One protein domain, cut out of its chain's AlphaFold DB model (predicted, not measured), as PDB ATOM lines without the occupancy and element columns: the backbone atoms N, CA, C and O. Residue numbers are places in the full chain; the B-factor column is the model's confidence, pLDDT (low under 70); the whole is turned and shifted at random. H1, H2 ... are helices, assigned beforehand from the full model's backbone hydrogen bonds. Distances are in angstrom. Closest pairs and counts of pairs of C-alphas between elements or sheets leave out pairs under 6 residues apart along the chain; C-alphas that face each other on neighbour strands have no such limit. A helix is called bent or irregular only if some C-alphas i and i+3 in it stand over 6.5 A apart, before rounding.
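AT A GLANCE: This is residues 292 to 366 of the 422 residues of a protein of Fragilariopsis cylindrus CCMP1102 (UniProt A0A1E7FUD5). With little regular structure, this domain is mostly a body of loops, with the longer helix H2 along one side and the short helix H1 at the opposite side. Residues 292 to 328, with no named element, wind between them. The printed part has 75 residues, 24 of them in H1 and then H2, with no named strand; the class is all helix. It is compact, with a radius of gyration of the C-alphas of 11.8 A, and rounded, spanning 33 by 29 by 19 A.

HOW THE PARTS SIT: H2, residues 348 to 362, is apart from H1, residues 329 to 337. Residues 316 to 317 pair with residues 325 to 326, antiparallel. Every O i to N i+4 pair is within hydrogen-bond range in H1, and 9 of 11 in H2.

IN THESE COORDINATES: H2 is 21.2 A long, from C-alpha 348 at (-12.036, -33.304, -50.773) to C-alpha 362 at (-12.164, -24.500, -31.487). It is neither bent nor irregular, but only just: C-alphas 349 and 352 are 6.1 A apart. H1 is 12.3 A long and begins at C-alpha 329, (-0.206, -13.018, -43.685).

THE WHOLE: The two C-alphas farthest apart, of Met 338 and Asn 366, are 35.2 A apart. The printed part has no cut, and the link from H1 to H2 is short. Mean pLDDT of the printed part is 74.5; residues 292 to 308 and 366 are under 70.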
ATOM      1  N   CYS A 292      -2.774 -38.991 -38.151       40.84
ATOM      2  CA  CYS A 292      -2.036 -37.837 -38.678       40.84
ATOM      3  C   CYS A 292      -2.875 -36.551 -38.660       40.84
ATOM      4  O   CYS A 292      -2.304 -35.473 -38.613       40.84
ATOM      5  N   PHE A 293      -4.209 -36.664 -38.668       42.03
ATOM      6  CA  PHE A 293      -5.132 -35.525 -38.682       42.03
ATOM      7  C   PHE A 293      -5.728 -35.195 -37.305       42.03
ATOM      8  O   PHE A 293      -6.458 -34.221 -37.175       42.03
ATOM      9  N   GLN A 294      -5.407 -35.980 -36.270       40.72
ATOM     10  CA  GLN A 294      -5.974 -35.828 -34.923       40.72
ATOM     11  C   GLN A 294      -5.229 -34.817 -34.040       40.72
ATOM     12  O   GLN A 294      -5.589 -34.637 -32.876       40.72
ATOM     13  N   TYR A 295      -4.190 -34.160 -34.559       49.38
ATOM     14  CA  TYR A 295      -3.415 -33.188 -33.796       49.38
ATOM     15  C   TYR A 295      -3.724 -31.762 -34.246       49.38
ATOM     16  O   TYR A 295      -3.892 -31.494 -35.433       49.38
ATOM     17  N   PHE A 296      -3.823 -30.883 -33.244       52.19
ATOM     18  CA  PHE A 296      -4.090 -29.445 -33.300       52.19
ATOM     19  C   PHE A 296      -3.591 -28.792 -34.591       52.19
ATOM     20  O   PHE A 296      -2.442 -29.017 -34.973       52.19
ATOM     21  N   SER A 297      -4.412 -27.943 -35.224       51.62
ATOM     22  CA  SER A 297      -3.974 -27.168 -36.386       51.62
ATOM     23  C   SER A 297      -2.744 -26.353 -35.999       51.62
ATOM     24  O   SER A 297      -2.855 -25.366 -35.274       51.62
ATOM     25  N   LYS A 298      -1.565 -26.786 -36.452       58.03
ATOM     26  CA  LYS A 298      -0.318 -26.029 -36.347       58.03
ATOM     27  C   LYS A 298      -0.243 -25.045 -37.506       58.03
ATOM     28  O   LYS A 298      -0.883 -25.233 -38.549       58.03
ATOM     29  N   CYS A 299       0.515 -23.972 -37.307       64.81
ATOM     30  CA  CYS A 299       0.850 -23.099 -38.415       64.81
ATOM     31  C   CYS A 299       1.544 -23.947 -39.492       64.81
ATOM     32  O   CYS A 299       2.328 -24.834 -39.169       64.81
ATOM     33  N   SER A 300       1.260 -23.703 -40.770       62.06
ATOM     34  CA  SER A 300       1.904 -24.433 -41.871       62.06
ATOM     35  C   SER A 300       3.414 -24.200 -41.948       62.06
ATOM     36  O   SER A 300       4.093 -24.850 -42.732       62.06
ATOM     37  N   VAL A 301       3.917 -23.196 -41.231       64.38
ATOM     38  CA  VAL A 301       5.346 -22.997 -41.036       64.38
ATOM     39  C   VAL A 301       5.721 -23.770 -39.781       64.38
ATOM     40  O   VAL A 301       5.261 -23.401 -38.696       64.38
ATOM     41  N   SER A 302       6.506 -24.839 -39.944       61.19
ATOM     42  CA  SER A 302       6.920 -25.780 -38.890       61.19
ATOM     43  C   SER A 302       7.515 -25.079 -37.669       61.19
ATOM     44  O   SER A 302       7.370 -25.548 -36.546       61.19
ATOM     45  N   GLU A 303       8.122 -23.913 -37.877       59.00
ATOM     46  CA  GLU A 303       8.815 -23.133 -36.862       59.00
ATOM     47  C   GLU A 303       7.946 -22.015 -36.234       59.00
ATOM     48  O   GLU A 303       8.406 -21.342 -35.300       59.00
ATOM     49  N   CYS A 304       6.703 -21.783 -36.705       63.56
ATOM     50  CA  CYS A 304       5.787 -20.829 -36.056       63.56
ATOM     51  C   CYS A 304       5.148 -21.461 -34.815       63.56
ATOM     52  O   CYS A 304       4.308 -22.352 -34.893       63.56
ATOM     53  N   SER A 305       5.479 -20.883 -33.662       60.09
ATOM     54  CA  SER A 305       5.048 -21.291 -32.319       60.09
ATOM     55  C   SER A 305       3.596 -20.971 -31.965       60.09
ATOM     56  O   SER A 305       3.133 -21.213 -30.848       60.09
ATOM     57  N   SER A 306       2.866 -20.335 -32.882       65.88
ATOM     58  CA  SER A 306       1.495 -19.916 -32.611       65.88
ATOM     59  C   SER A 306       0.570 -21.119 -32.689       65.88
ATOM     60  O   SER A 306       0.335 -21.676 -33.760       65.88
ATOM     61  N   ILE A 307       0.041 -21.500 -31.531       63.09
ATOM     62  CA  ILE A 307      -0.984 -22.528 -31.416       63.09
ATOM     63  C   ILE A 307      -2.346 -21.849 -31.455       63.09
ATOM     64  O   ILE A 307      -2.634 -20.925 -30.686       63.09
ATOM     65  N   GLU A 308      -3.204 -22.352 -32.328       67.19
ATOM     66  CA  GLU A 308      -4.587 -21.924 -32.380       67.19
ATOM     67  C   GLU A 308      -5.348 -22.387 -31.139       67.19
ATOM     68  O   GLU A 308      -5.260 -23.543 -30.721       67.19
ATOM     69  N   THR A 309      -6.138 -21.493 -30.553       72.44
ATOM     70  CA  THR A 309      -6.972 -21.824 -29.390       72.44
ATOM     71  C   THR A 309      -8.405 -21.395 -29.644       72.44
ATOM     72  O   THR A 309      -8.642 -20.468 -30.414       72.44
ATOM     73  N   SER A 310      -9.366 -21.996 -28.942       71.00
ATOM     74  CA  SER A 310     -10.774 -21.577 -29.011       71.00
ATOM     75  C   SER A 310     -10.980 -20.093 -28.683       71.00
ATOM     76  O   SER A 310     -11.849 -19.433 -29.237       71.00
ATOM     77  N   LYS A 311     -10.124 -19.522 -27.825       70.19
ATOM     78  CA  LYS A 311     -10.144 -18.092 -27.476       70.19
ATOM     79  C   LYS A 311      -9.536 -17.188 -28.553       70.19
ATOM     80  O   LYS A 311      -9.739 -15.977 -28.510       70.19
ATOM     81  N   LYS A 312      -8.727 -17.747 -29.456       71.31
ATOM     82  CA  LYS A 312      -7.980 -17.028 -30.497       71.31
ATOM     83  C   LYS A 312      -7.908 -17.880 -31.775       71.31
ATOM     84  O   LYS A 312      -6.829 -18.385 -32.093       71.31
ATOM     85  N   PRO A 313      -9.028 -18.060 -32.493       74.81
ATOM     86  CA  PRO A 313      -9.009 -18.726 -33.789       74.81
ATOM     87  C   PRO A 313      -8.228 -17.880 -34.804       74.81
ATOM     88  O   PRO A 313      -8.328 -16.647 -34.822       74.81
ATOM     89  N   HIS A 314      -7.435 -18.527 -35.653       75.31
ATOM     90  CA  HIS A 314      -6.622 -17.838 -36.648       75.31
ATOM     91  C   HIS A 314      -7.462 -17.479 -37.875       75.31
ATOM     92  O   HIS A 314      -8.153 -18.311 -38.460       75.31
ATOM     93  N   LYS A 315      -7.351 -16.221 -38.313       80.56
ATOM     94  CA  LYS A 315      -8.074 -15.705 -39.490       80.56
ATOM     95  C   LYS A 315      -7.565 -16.287 -40.811       80.56
ATOM     96  O   LYS A 315      -8.298 -16.317 -41.794       80.56
ATOM     97  N   HIS A 316      -6.316 -16.745 -40.848       80.25
ATOM     98  CA  HIS A 316      -5.661 -17.204 -42.069       80.25
ATOM     99  C   HIS A 316      -5.647 -18.733 -42.108       80.25
ATOM    100  O   HIS A 316      -4.596 -19.356 -42.028       80.25
ATOM    101  N   ARG A 317      -6.814 -19.371 -42.205       86.62
ATOM    102  CA  ARG A 317      -6.888 -20.825 -42.409       86.62
ATOM    103  C   ARG A 317      -6.845 -21.167 -43.891       86.62
ATOM    104  O   ARG A 317      -7.434 -20.469 -44.718       86.62
ATOM    105  N   CYS A 318      -6.187 -22.267 -44.240       85.75
ATOM    106  CA  CYS A 318      -6.312 -22.806 -45.583       85.75
ATOM    107  C   CYS A 318      -7.712 -23.396 -45.793       85.75
ATOM    108  O   CYS A 318      -8.047 -24.452 -45.262       85.75
ATOM    109  N   ILE A 319      -8.516 -22.751 -46.636       86.31
ATOM    110  CA  ILE A 319      -9.877 -23.207 -46.953       86.31
ATOM    111  C   ILE A 319      -9.919 -24.513 -47.759       86.31
ATOM    112  O   ILE A 319     -10.961 -25.160 -47.804       86.31
ATOM    113  N   LYS A 320      -8.808 -24.892 -48.407       85.88
ATOM    114  CA  LYS A 320      -8.730 -26.102 -49.239       85.88
ATOM    115  C   LYS A 320      -8.542 -27.360 -48.406       85.88
ATOM    116  O   LYS A 320      -9.116 -28.378 -48.747       85.88
ATOM    117  N   CYS A 321      -7.738 -27.292 -47.348       85.25
ATOM    118  CA  CYS A 321      -7.384 -28.459 -46.544       85.25
ATOM    119  C   CYS A 321      -7.991 -28.417 -45.136       85.25
ATOM    120  O   CYS A 321      -8.145 -29.466 -44.522       85.25
ATOM    121  N   TRP A 322      -8.316 -27.220 -44.623       81.69
ATOM    122  CA  TRP A 322      -8.746 -26.916 -43.247       81.69
ATOM    123  C   TRP A 322      -7.782 -27.317 -42.124       81.69
ATOM    124  O   TRP A 322      -7.870 -26.775 -41.023       81.69
ATOM    125  N   TYR A 323      -6.822 -28.178 -42.432       76.00
ATOM    126  CA  TYR A 323      -5.804 -28.697 -41.539       76.00
ATOM    127  C   TYR A 323      -4.757 -27.642 -41.159       76.00
ATOM    128  O   TYR A 323      -4.428 -27.469 -39.988       76.00
ATOM    129  N   PHE A 324      -4.285 -26.878 -42.145       76.25
ATOM    130  CA  PHE A 324      -3.257 -25.862 -41.943       76.25
ATOM    131  C   PHE A 324      -3.856 -24.477 -41.691       76.25
ATOM    132  O   PHE A 324      -4.793 -24.044 -42.375       76.25
ATOM    133  N   HIS A 325      -3.255 -23.747 -40.755       81.25
ATOM    134  CA  HIS A 325      -3.477 -22.315 -40.583       81.25
ATOM    135  C   HIS A 325      -2.168 -21.538 -40.781       81.25
ATOM    136  O   HIS A 325      -1.086 -22.113 -40.819       81.25
ATOM    137  N   PHE A 326      -2.266 -20.220 -40.902       81.81
ATOM    138  CA  PHE A 326      -1.135 -19.303 -40.898       81.81
ATOM    139  C   PHE A 326      -1.317 -18.319 -39.741       81.81
ATOM    140  O   PHE A 326      -2.389 -17.738 -39.554       81.81
ATOM    141  N   CYS A 327      -0.271 -18.140 -38.938       80.25
ATOM    142  CA  CYS A 327      -0.325 -17.269 -37.767       80.25
ATOM    143  C   CYS A 327      -0.334 -15.767 -38.144       80.25
ATOM    144  O   CYS A 327      -0.811 -14.937 -37.370       80.25
ATOM    145  N   SER A 328       0.102 -15.428 -39.365       83.44
ATOM    146  CA  SER A 328      -0.003 -14.101 -39.991       83.44
ATOM    147  C   SER A 328      -0.008 -14.198 -41.525       83.44
ATOM    148  O   SER A 328       0.367 -15.231 -42.090       83.44
ATOM    149  N   ASP A 329      -0.367 -13.112 -42.221       85.62
ATOM    150  CA  ASP A 329      -0.206 -13.018 -43.685       85.62
ATOM    151  C   ASP A 329       1.256 -13.181 -44.118       85.62
ATOM    152  O   ASP A 329       1.550 -13.744 -45.172       85.62
ATOM    153  N   THR A 330       2.186 -12.748 -43.273       83.94
ATOM    154  CA  THR A 330       3.622 -12.922 -43.483       83.94
ATOM    155  C   THR A 330       4.014 -14.400 -43.507       83.94
ATOM    156  O   THR A 330       4.700 -14.835 -44.431       83.94
ATOM    157  N   CYS A 331       3.499 -15.197 -42.566       80.56
ATOM    158  CA  CYS A 331       3.708 -16.649 -42.552       80.56
ATOM    159  C   CYS A 331       3.064 -17.332 -43.756       80.56
ATOM    160  O   CYS A 331       3.653 -18.238 -44.336       80.56
ATOM    161  N   LYS A 332       1.885 -16.863 -44.180       86.06
ATOM    162  CA  LYS A 332       1.232 -17.352 -45.400       86.06
ATOM    163  C   LYS A 332       2.086 -17.115 -46.640       86.06
ATOM    164  O   LYS A 332       2.231 -18.015 -47.468       86.06
ATOM    165  N   ARG A 333       2.665 -15.919 -46.765       85.00
ATOM    166  CA  ARG A 333       3.583 -15.579 -47.858       85.00
ATOM    167  C   ARG A 333       4.830 -16.458 -47.823       85.00
ATOM    168  O   ARG A 333       5.171 -17.020 -48.857       85.00
ATOM    169  N   TYR A 334       5.449 -16.621 -46.653       81.81
ATOM    170  CA  TYR A 334       6.644 -17.454 -46.490       81.81
ATOM    171  C   TYR A 334       6.362 -18.914 -46.861       81.81
ATOM    172  O   TYR A 334       7.017 -19.455 -47.742       81.81
ATOM    173  N   ALA A 335       5.308 -19.512 -46.299       82.12
ATOM    174  CA  ALA A 335       4.917 -20.888 -46.597       82.12
ATOM    175  C   ALA A 335       4.604 -21.120 -48.082       82.12
ATOM    176  O   ALA A 335       4.923 -22.174 -48.620       82.12
ATOM    177  N   THR A 336       3.994 -20.138 -48.752       83.31
ATOM    178  CA  THR A 336       3.716 -20.220 -50.194       83.31
ATOM    179  C   THR A 336       5.013 -20.173 -51.003       83.31
ATOM    180  O   THR A 336       5.198 -20.971 -51.912       83.31
ATOM    181  N   MET A 337       5.917 -19.254 -50.662       82.31
ATOM    182  CA  MET A 337       7.189 -19.068 -51.362       82.31
ATOM    183  C   MET A 337       8.138 -20.258 -51.178       82.31
ATOM    184  O   MET A 337       8.800 -20.665 -52.124       82.31
ATOM    185  N   MET A 338       8.160 -20.842 -49.981       78.25
ATOM    186  CA  MET A 338       8.960 -22.020 -49.644       78.25
ATOM    187  C   MET A 338       8.270 -23.343 -50.016       78.25
ATOM    188  O   MET A 338       8.804 -24.411 -49.739       78.25
ATOM    189  N   ASN A 339       7.069 -23.287 -50.607       81.94
ATOM    190  CA  ASN A 339       6.240 -24.451 -50.920       81.94
ATOM    191  C   ASN A 339       6.013 -25.402 -49.717       81.94
ATOM    192  O   ASN A 339       5.940 -26.617 -49.872       81.94
ATOM    193  N   LEU A 340       5.879 -24.847 -48.506       75.81
ATOM    194  CA  LEU A 340       5.670 -25.598 -47.253       75.81
ATOM    195  C   LEU A 340       4.214 -26.038 -47.051       75.81
ATOM    196  O   LEU A 340       3.893 -26.750 -46.104       75.81
ATOM    197  N   HIS A 341       3.306 -25.589 -47.916       80.00
ATOM    198  CA  HIS A 341       1.887 -25.895 -47.826       80.00
ATOM    199  C   HIS A 341       1.403 -26.577 -49.109       80.00
ATOM    200  O   HIS A 341       0.938 -25.920 -50.043       80.00
ATOM    201  N   ASP A 342       1.449 -27.908 -49.110       78.31
ATOM    202  CA  ASP A 342       0.827 -28.728 -50.145       78.31
ATOM    203  C   ASP A 342      -0.516 -29.292 -49.658       78.31
ATOM    204  O   ASP A 342      -0.603 -30.300 -48.955       78.31
ATOM    205  N   CYS A 343      -1.604 -28.621 -50.037       80.94
ATOM    206  CA  CYS A 343      -2.953 -29.087 -49.734       80.94
ATOM    207  C   CYS A 343      -3.471 -30.170 -50.694       80.94
ATOM    208  O   CYS A 343      -4.599 -30.624 -50.501       80.94
ATOM    209  N   THR A 344      -2.717 -30.563 -51.728       78.94
ATOM    210  CA  THR A 344      -3.179 -31.552 -52.720       78.94
ATOM    211  C   THR A 344      -3.320 -32.953 -52.127       78.94
ATOM    212  O   THR A 344      -4.136 -33.742 -52.601       78.94
ATOM    213  N   PHE A 345      -2.611 -33.231 -51.030       75.50
ATOM    214  CA  PHE A 345      -2.664 -34.511 -50.329       75.50
ATOM    215  C   PHE A 345      -3.949 -34.752 -49.530       75.50
ATOM    216  O   PHE A 345      -4.180 -35.887 -49.119       75.50
ATOM    217  N   ILE A 346      -4.784 -33.732 -49.287       74.75
ATOM    218  CA  ILE A 346      -6.031 -33.905 -48.526       74.75
ATOM    219  C   ILE A 346      -7.195 -34.131 -49.501       74.75
ATOM    220  O   ILE A 346      -7.604 -33.190 -50.187       74.75
ATOM    221  N   PRO A 347      -7.787 -35.342 -49.558       81.19
ATOM    222  CA  PRO A 347      -8.925 -35.601 -50.429       81.19
ATOM    223  C   PRO A 347     -10.111 -34.692 -50.070       81.19
ATOM    224  O   PRO A 347     -10.387 -34.519 -48.881       81.19
ATOM    225  N   PRO A 348     -10.903 -34.200 -51.043       83.19
ATOM    226  CA  PRO A 348     -12.036 -33.304 -50.773       83.19
ATOM    227  C   PRO A 348     -13.033 -33.830 -49.728       83.19
ATOM    228  O   PRO A 348     -13.589 -33.058 -48.951       83.19
ATOM    229  N   LYS A 349     -13.225 -35.157 -49.666       80.44
ATOM    230  CA  LYS A 349     -14.085 -35.810 -48.664       80.44
ATOM    231  C   LYS A 349     -13.552 -35.658 -47.230       80.44
ATOM    232  O   LYS A 349     -14.351 -35.542 -46.309       80.44
ATOM    233  N   MET A 350     -12.230 -35.618 -47.045       79.62
ATOM    234  CA  MET A 350     -11.591 -35.432 -45.734       79.62
ATOM    235  C   MET A 350     -11.621 -33.973 -45.280       79.62
ATOM    236  O   MET A 350     -11.680 -33.715 -44.086       79.62
ATOM    237  N   VAL A 351     -11.644 -33.013 -46.209       84.31
ATOM    238  CA  VAL A 351     -11.661 -31.577 -45.880       84.31
ATOM    239  C   VAL A 351     -12.870 -31.211 -45.021       84.31
ATOM    240  O   VAL A 351     -12.729 -30.472 -44.051       84.31
ATOM    241  N   GLN A 352     -14.054 -31.744 -45.340       83.56
ATOM    242  CA  GLN A 352     -15.271 -31.478 -44.560       83.56
ATOM    243  C   GLN A 352     -15.219 -32.111 -43.166       83.56
ATOM    244  O   GLN A 352     -15.674 -31.496 -42.203       83.56
ATOM    245  N   LEU A 353     -14.632 -33.306 -43.052       80.44
ATOM    246  CA  LEU A 353     -14.416 -33.967 -41.767       80.44
ATOM    247  C   LEU A 353     -13.456 -33.145 -40.894       80.44
ATOM    248  O   LEU A 353     -13.829 -32.749 -39.795       80.44
ATOM    249  N   ILE A 354     -12.280 -32.795 -41.431       79.81
ATOM    250  CA  ILE A 354     -11.258 -31.983 -40.749       79.81
ATOM    251  C   ILE A 354     -11.840 -30.634 -40.329       79.81
ATOM    252  O   ILE A 354     -11.620 -30.184 -39.206       79.81
ATOM    253  N   LYS A 355     -12.612 -29.991 -41.211       86.25
ATOM    254  CA  LYS A 355     -13.334 -28.757 -40.901       86.25
ATOM    255  C   LYS A 355     -14.256 -28.947 -39.698       86.25
ATOM    256  O   LYS A 355     -14.146 -28.191 -38.739       86.25
ATOM    257  N   GLY A 356     -15.128 -29.954 -39.729       82.00
ATOM    258  CA  GLY A 356     -16.087 -30.212 -38.656       82.00
ATOM    259  C   GLY A 356     -15.421 -30.517 -37.311       82.00
ATOM    260  O   GLY A 356     -15.866 -29.998 -36.286       82.00
ATOM    261  N   GLU A 357     -14.346 -31.307 -37.318       79.25
ATOM    262  CA  GLU A 357     -13.531 -31.604 -36.133       79.25
ATOM    263  C   GLU A 357     -12.844 -30.344 -35.592       79.25
ATOM    264  O   GLU A 357     -12.911 -30.068 -34.396       79.25
ATOM    265  N   THR A 358     -12.249 -29.541 -36.476       77.94
ATOM    266  CA  THR A 358     -11.566 -28.290 -36.124       77.94
ATOM    267  C   THR A 358     -12.530 -27.263 -35.540       77.94
ATOM    268  O   THR A 358     -12.235 -26.642 -34.523       77.94
ATOM    269  N   GLU A 359     -13.693 -27.074 -36.164       83.25
ATOM    270  CA  GLU A 359     -14.712 -26.141 -35.682       83.25
ATOM    271  C   GLU A 359     -15.285 -26.581 -34.334       83.25
ATOM    272  O   GLU A 359     -15.496 -25.738 -33.465       83.25
ATOM    273  N   SER A 360     -15.494 -27.889 -34.141       76.69
ATOM    274  CA  SER A 360     -15.898 -28.462 -32.852       76.69
ATOM    275  C   SER A 360     -14.834 -28.210 -31.779       76.69
ATOM    276  O   SER A 360     -15.128 -27.667 -30.717       76.69
ATOM    277  N   TYR A 361     -13.569 -28.510 -32.089       70.81
ATOM    278  CA  TYR A 361     -12.441 -28.324 -31.180       70.81
ATOM    279  C   TYR A 361     -12.237 -26.854 -30.776       70.81
ATOM    280  O   TYR A 361     -12.008 -26.545 -29.605       70.81
ATOM    281  N   LEU A 362     -12.334 -25.931 -31.734       75.06
ATOM    282  CA  LEU A 362     -12.164 -24.500 -31.487       75.06
ATOM    283  C   LEU A 362     -13.427 -23.824 -30.939       75.06
ATOM    284  O   LEU A 362     -13.369 -22.639 -30.622       75.06
ATOM    285  N   GLY A 363     -14.551 -24.538 -30.823       78.75
ATOM    286  CA  GLY A 363     -15.834 -23.939 -30.445       78.75
ATOM    287  C   GLY A 363     -16.301 -22.869 -31.440       78.75
ATOM    288  O   GLY A 363     -16.889 -21.873 -31.039       78.75
ATOM    289  N   LEU A 364     -15.974 -23.035 -32.728       80.38
ATOM    290  CA  LEU A 364     -16.364 -22.118 -33.811       80.38
ATOM    291  C   LEU A 364     -17.766 -22.393 -34.347       80.38
ATOM    292  O   LEU A 364     -18.323 -21.557 -35.058       80.38
ATOM    293  N   LYS A 365     -18.335 -23.563 -34.043       79.12
ATOM    294  CA  LYS A 365     -19.756 -23.780 -34.290       79.12
ATOM    295  C   LYS A 365     -20.511 -22.880 -33.324       79.12
ATOM    296  O   LYS A 365     -20.468 -23.093 -32.120       79.12
ATOM    297  N   ASN A 366     -21.158 -21.852 -33.868       61.31
ATOM    298  CA  ASN A 366     -22.134 -21.077 -33.121       61.31
ATOM    299  C   ASN A 366     -23.200 -22.067 -32.642       61.31
ATOM    300  O   ASN A 366     -23.941 -22.615 -33.461       61.31
TER     301      ASN A 366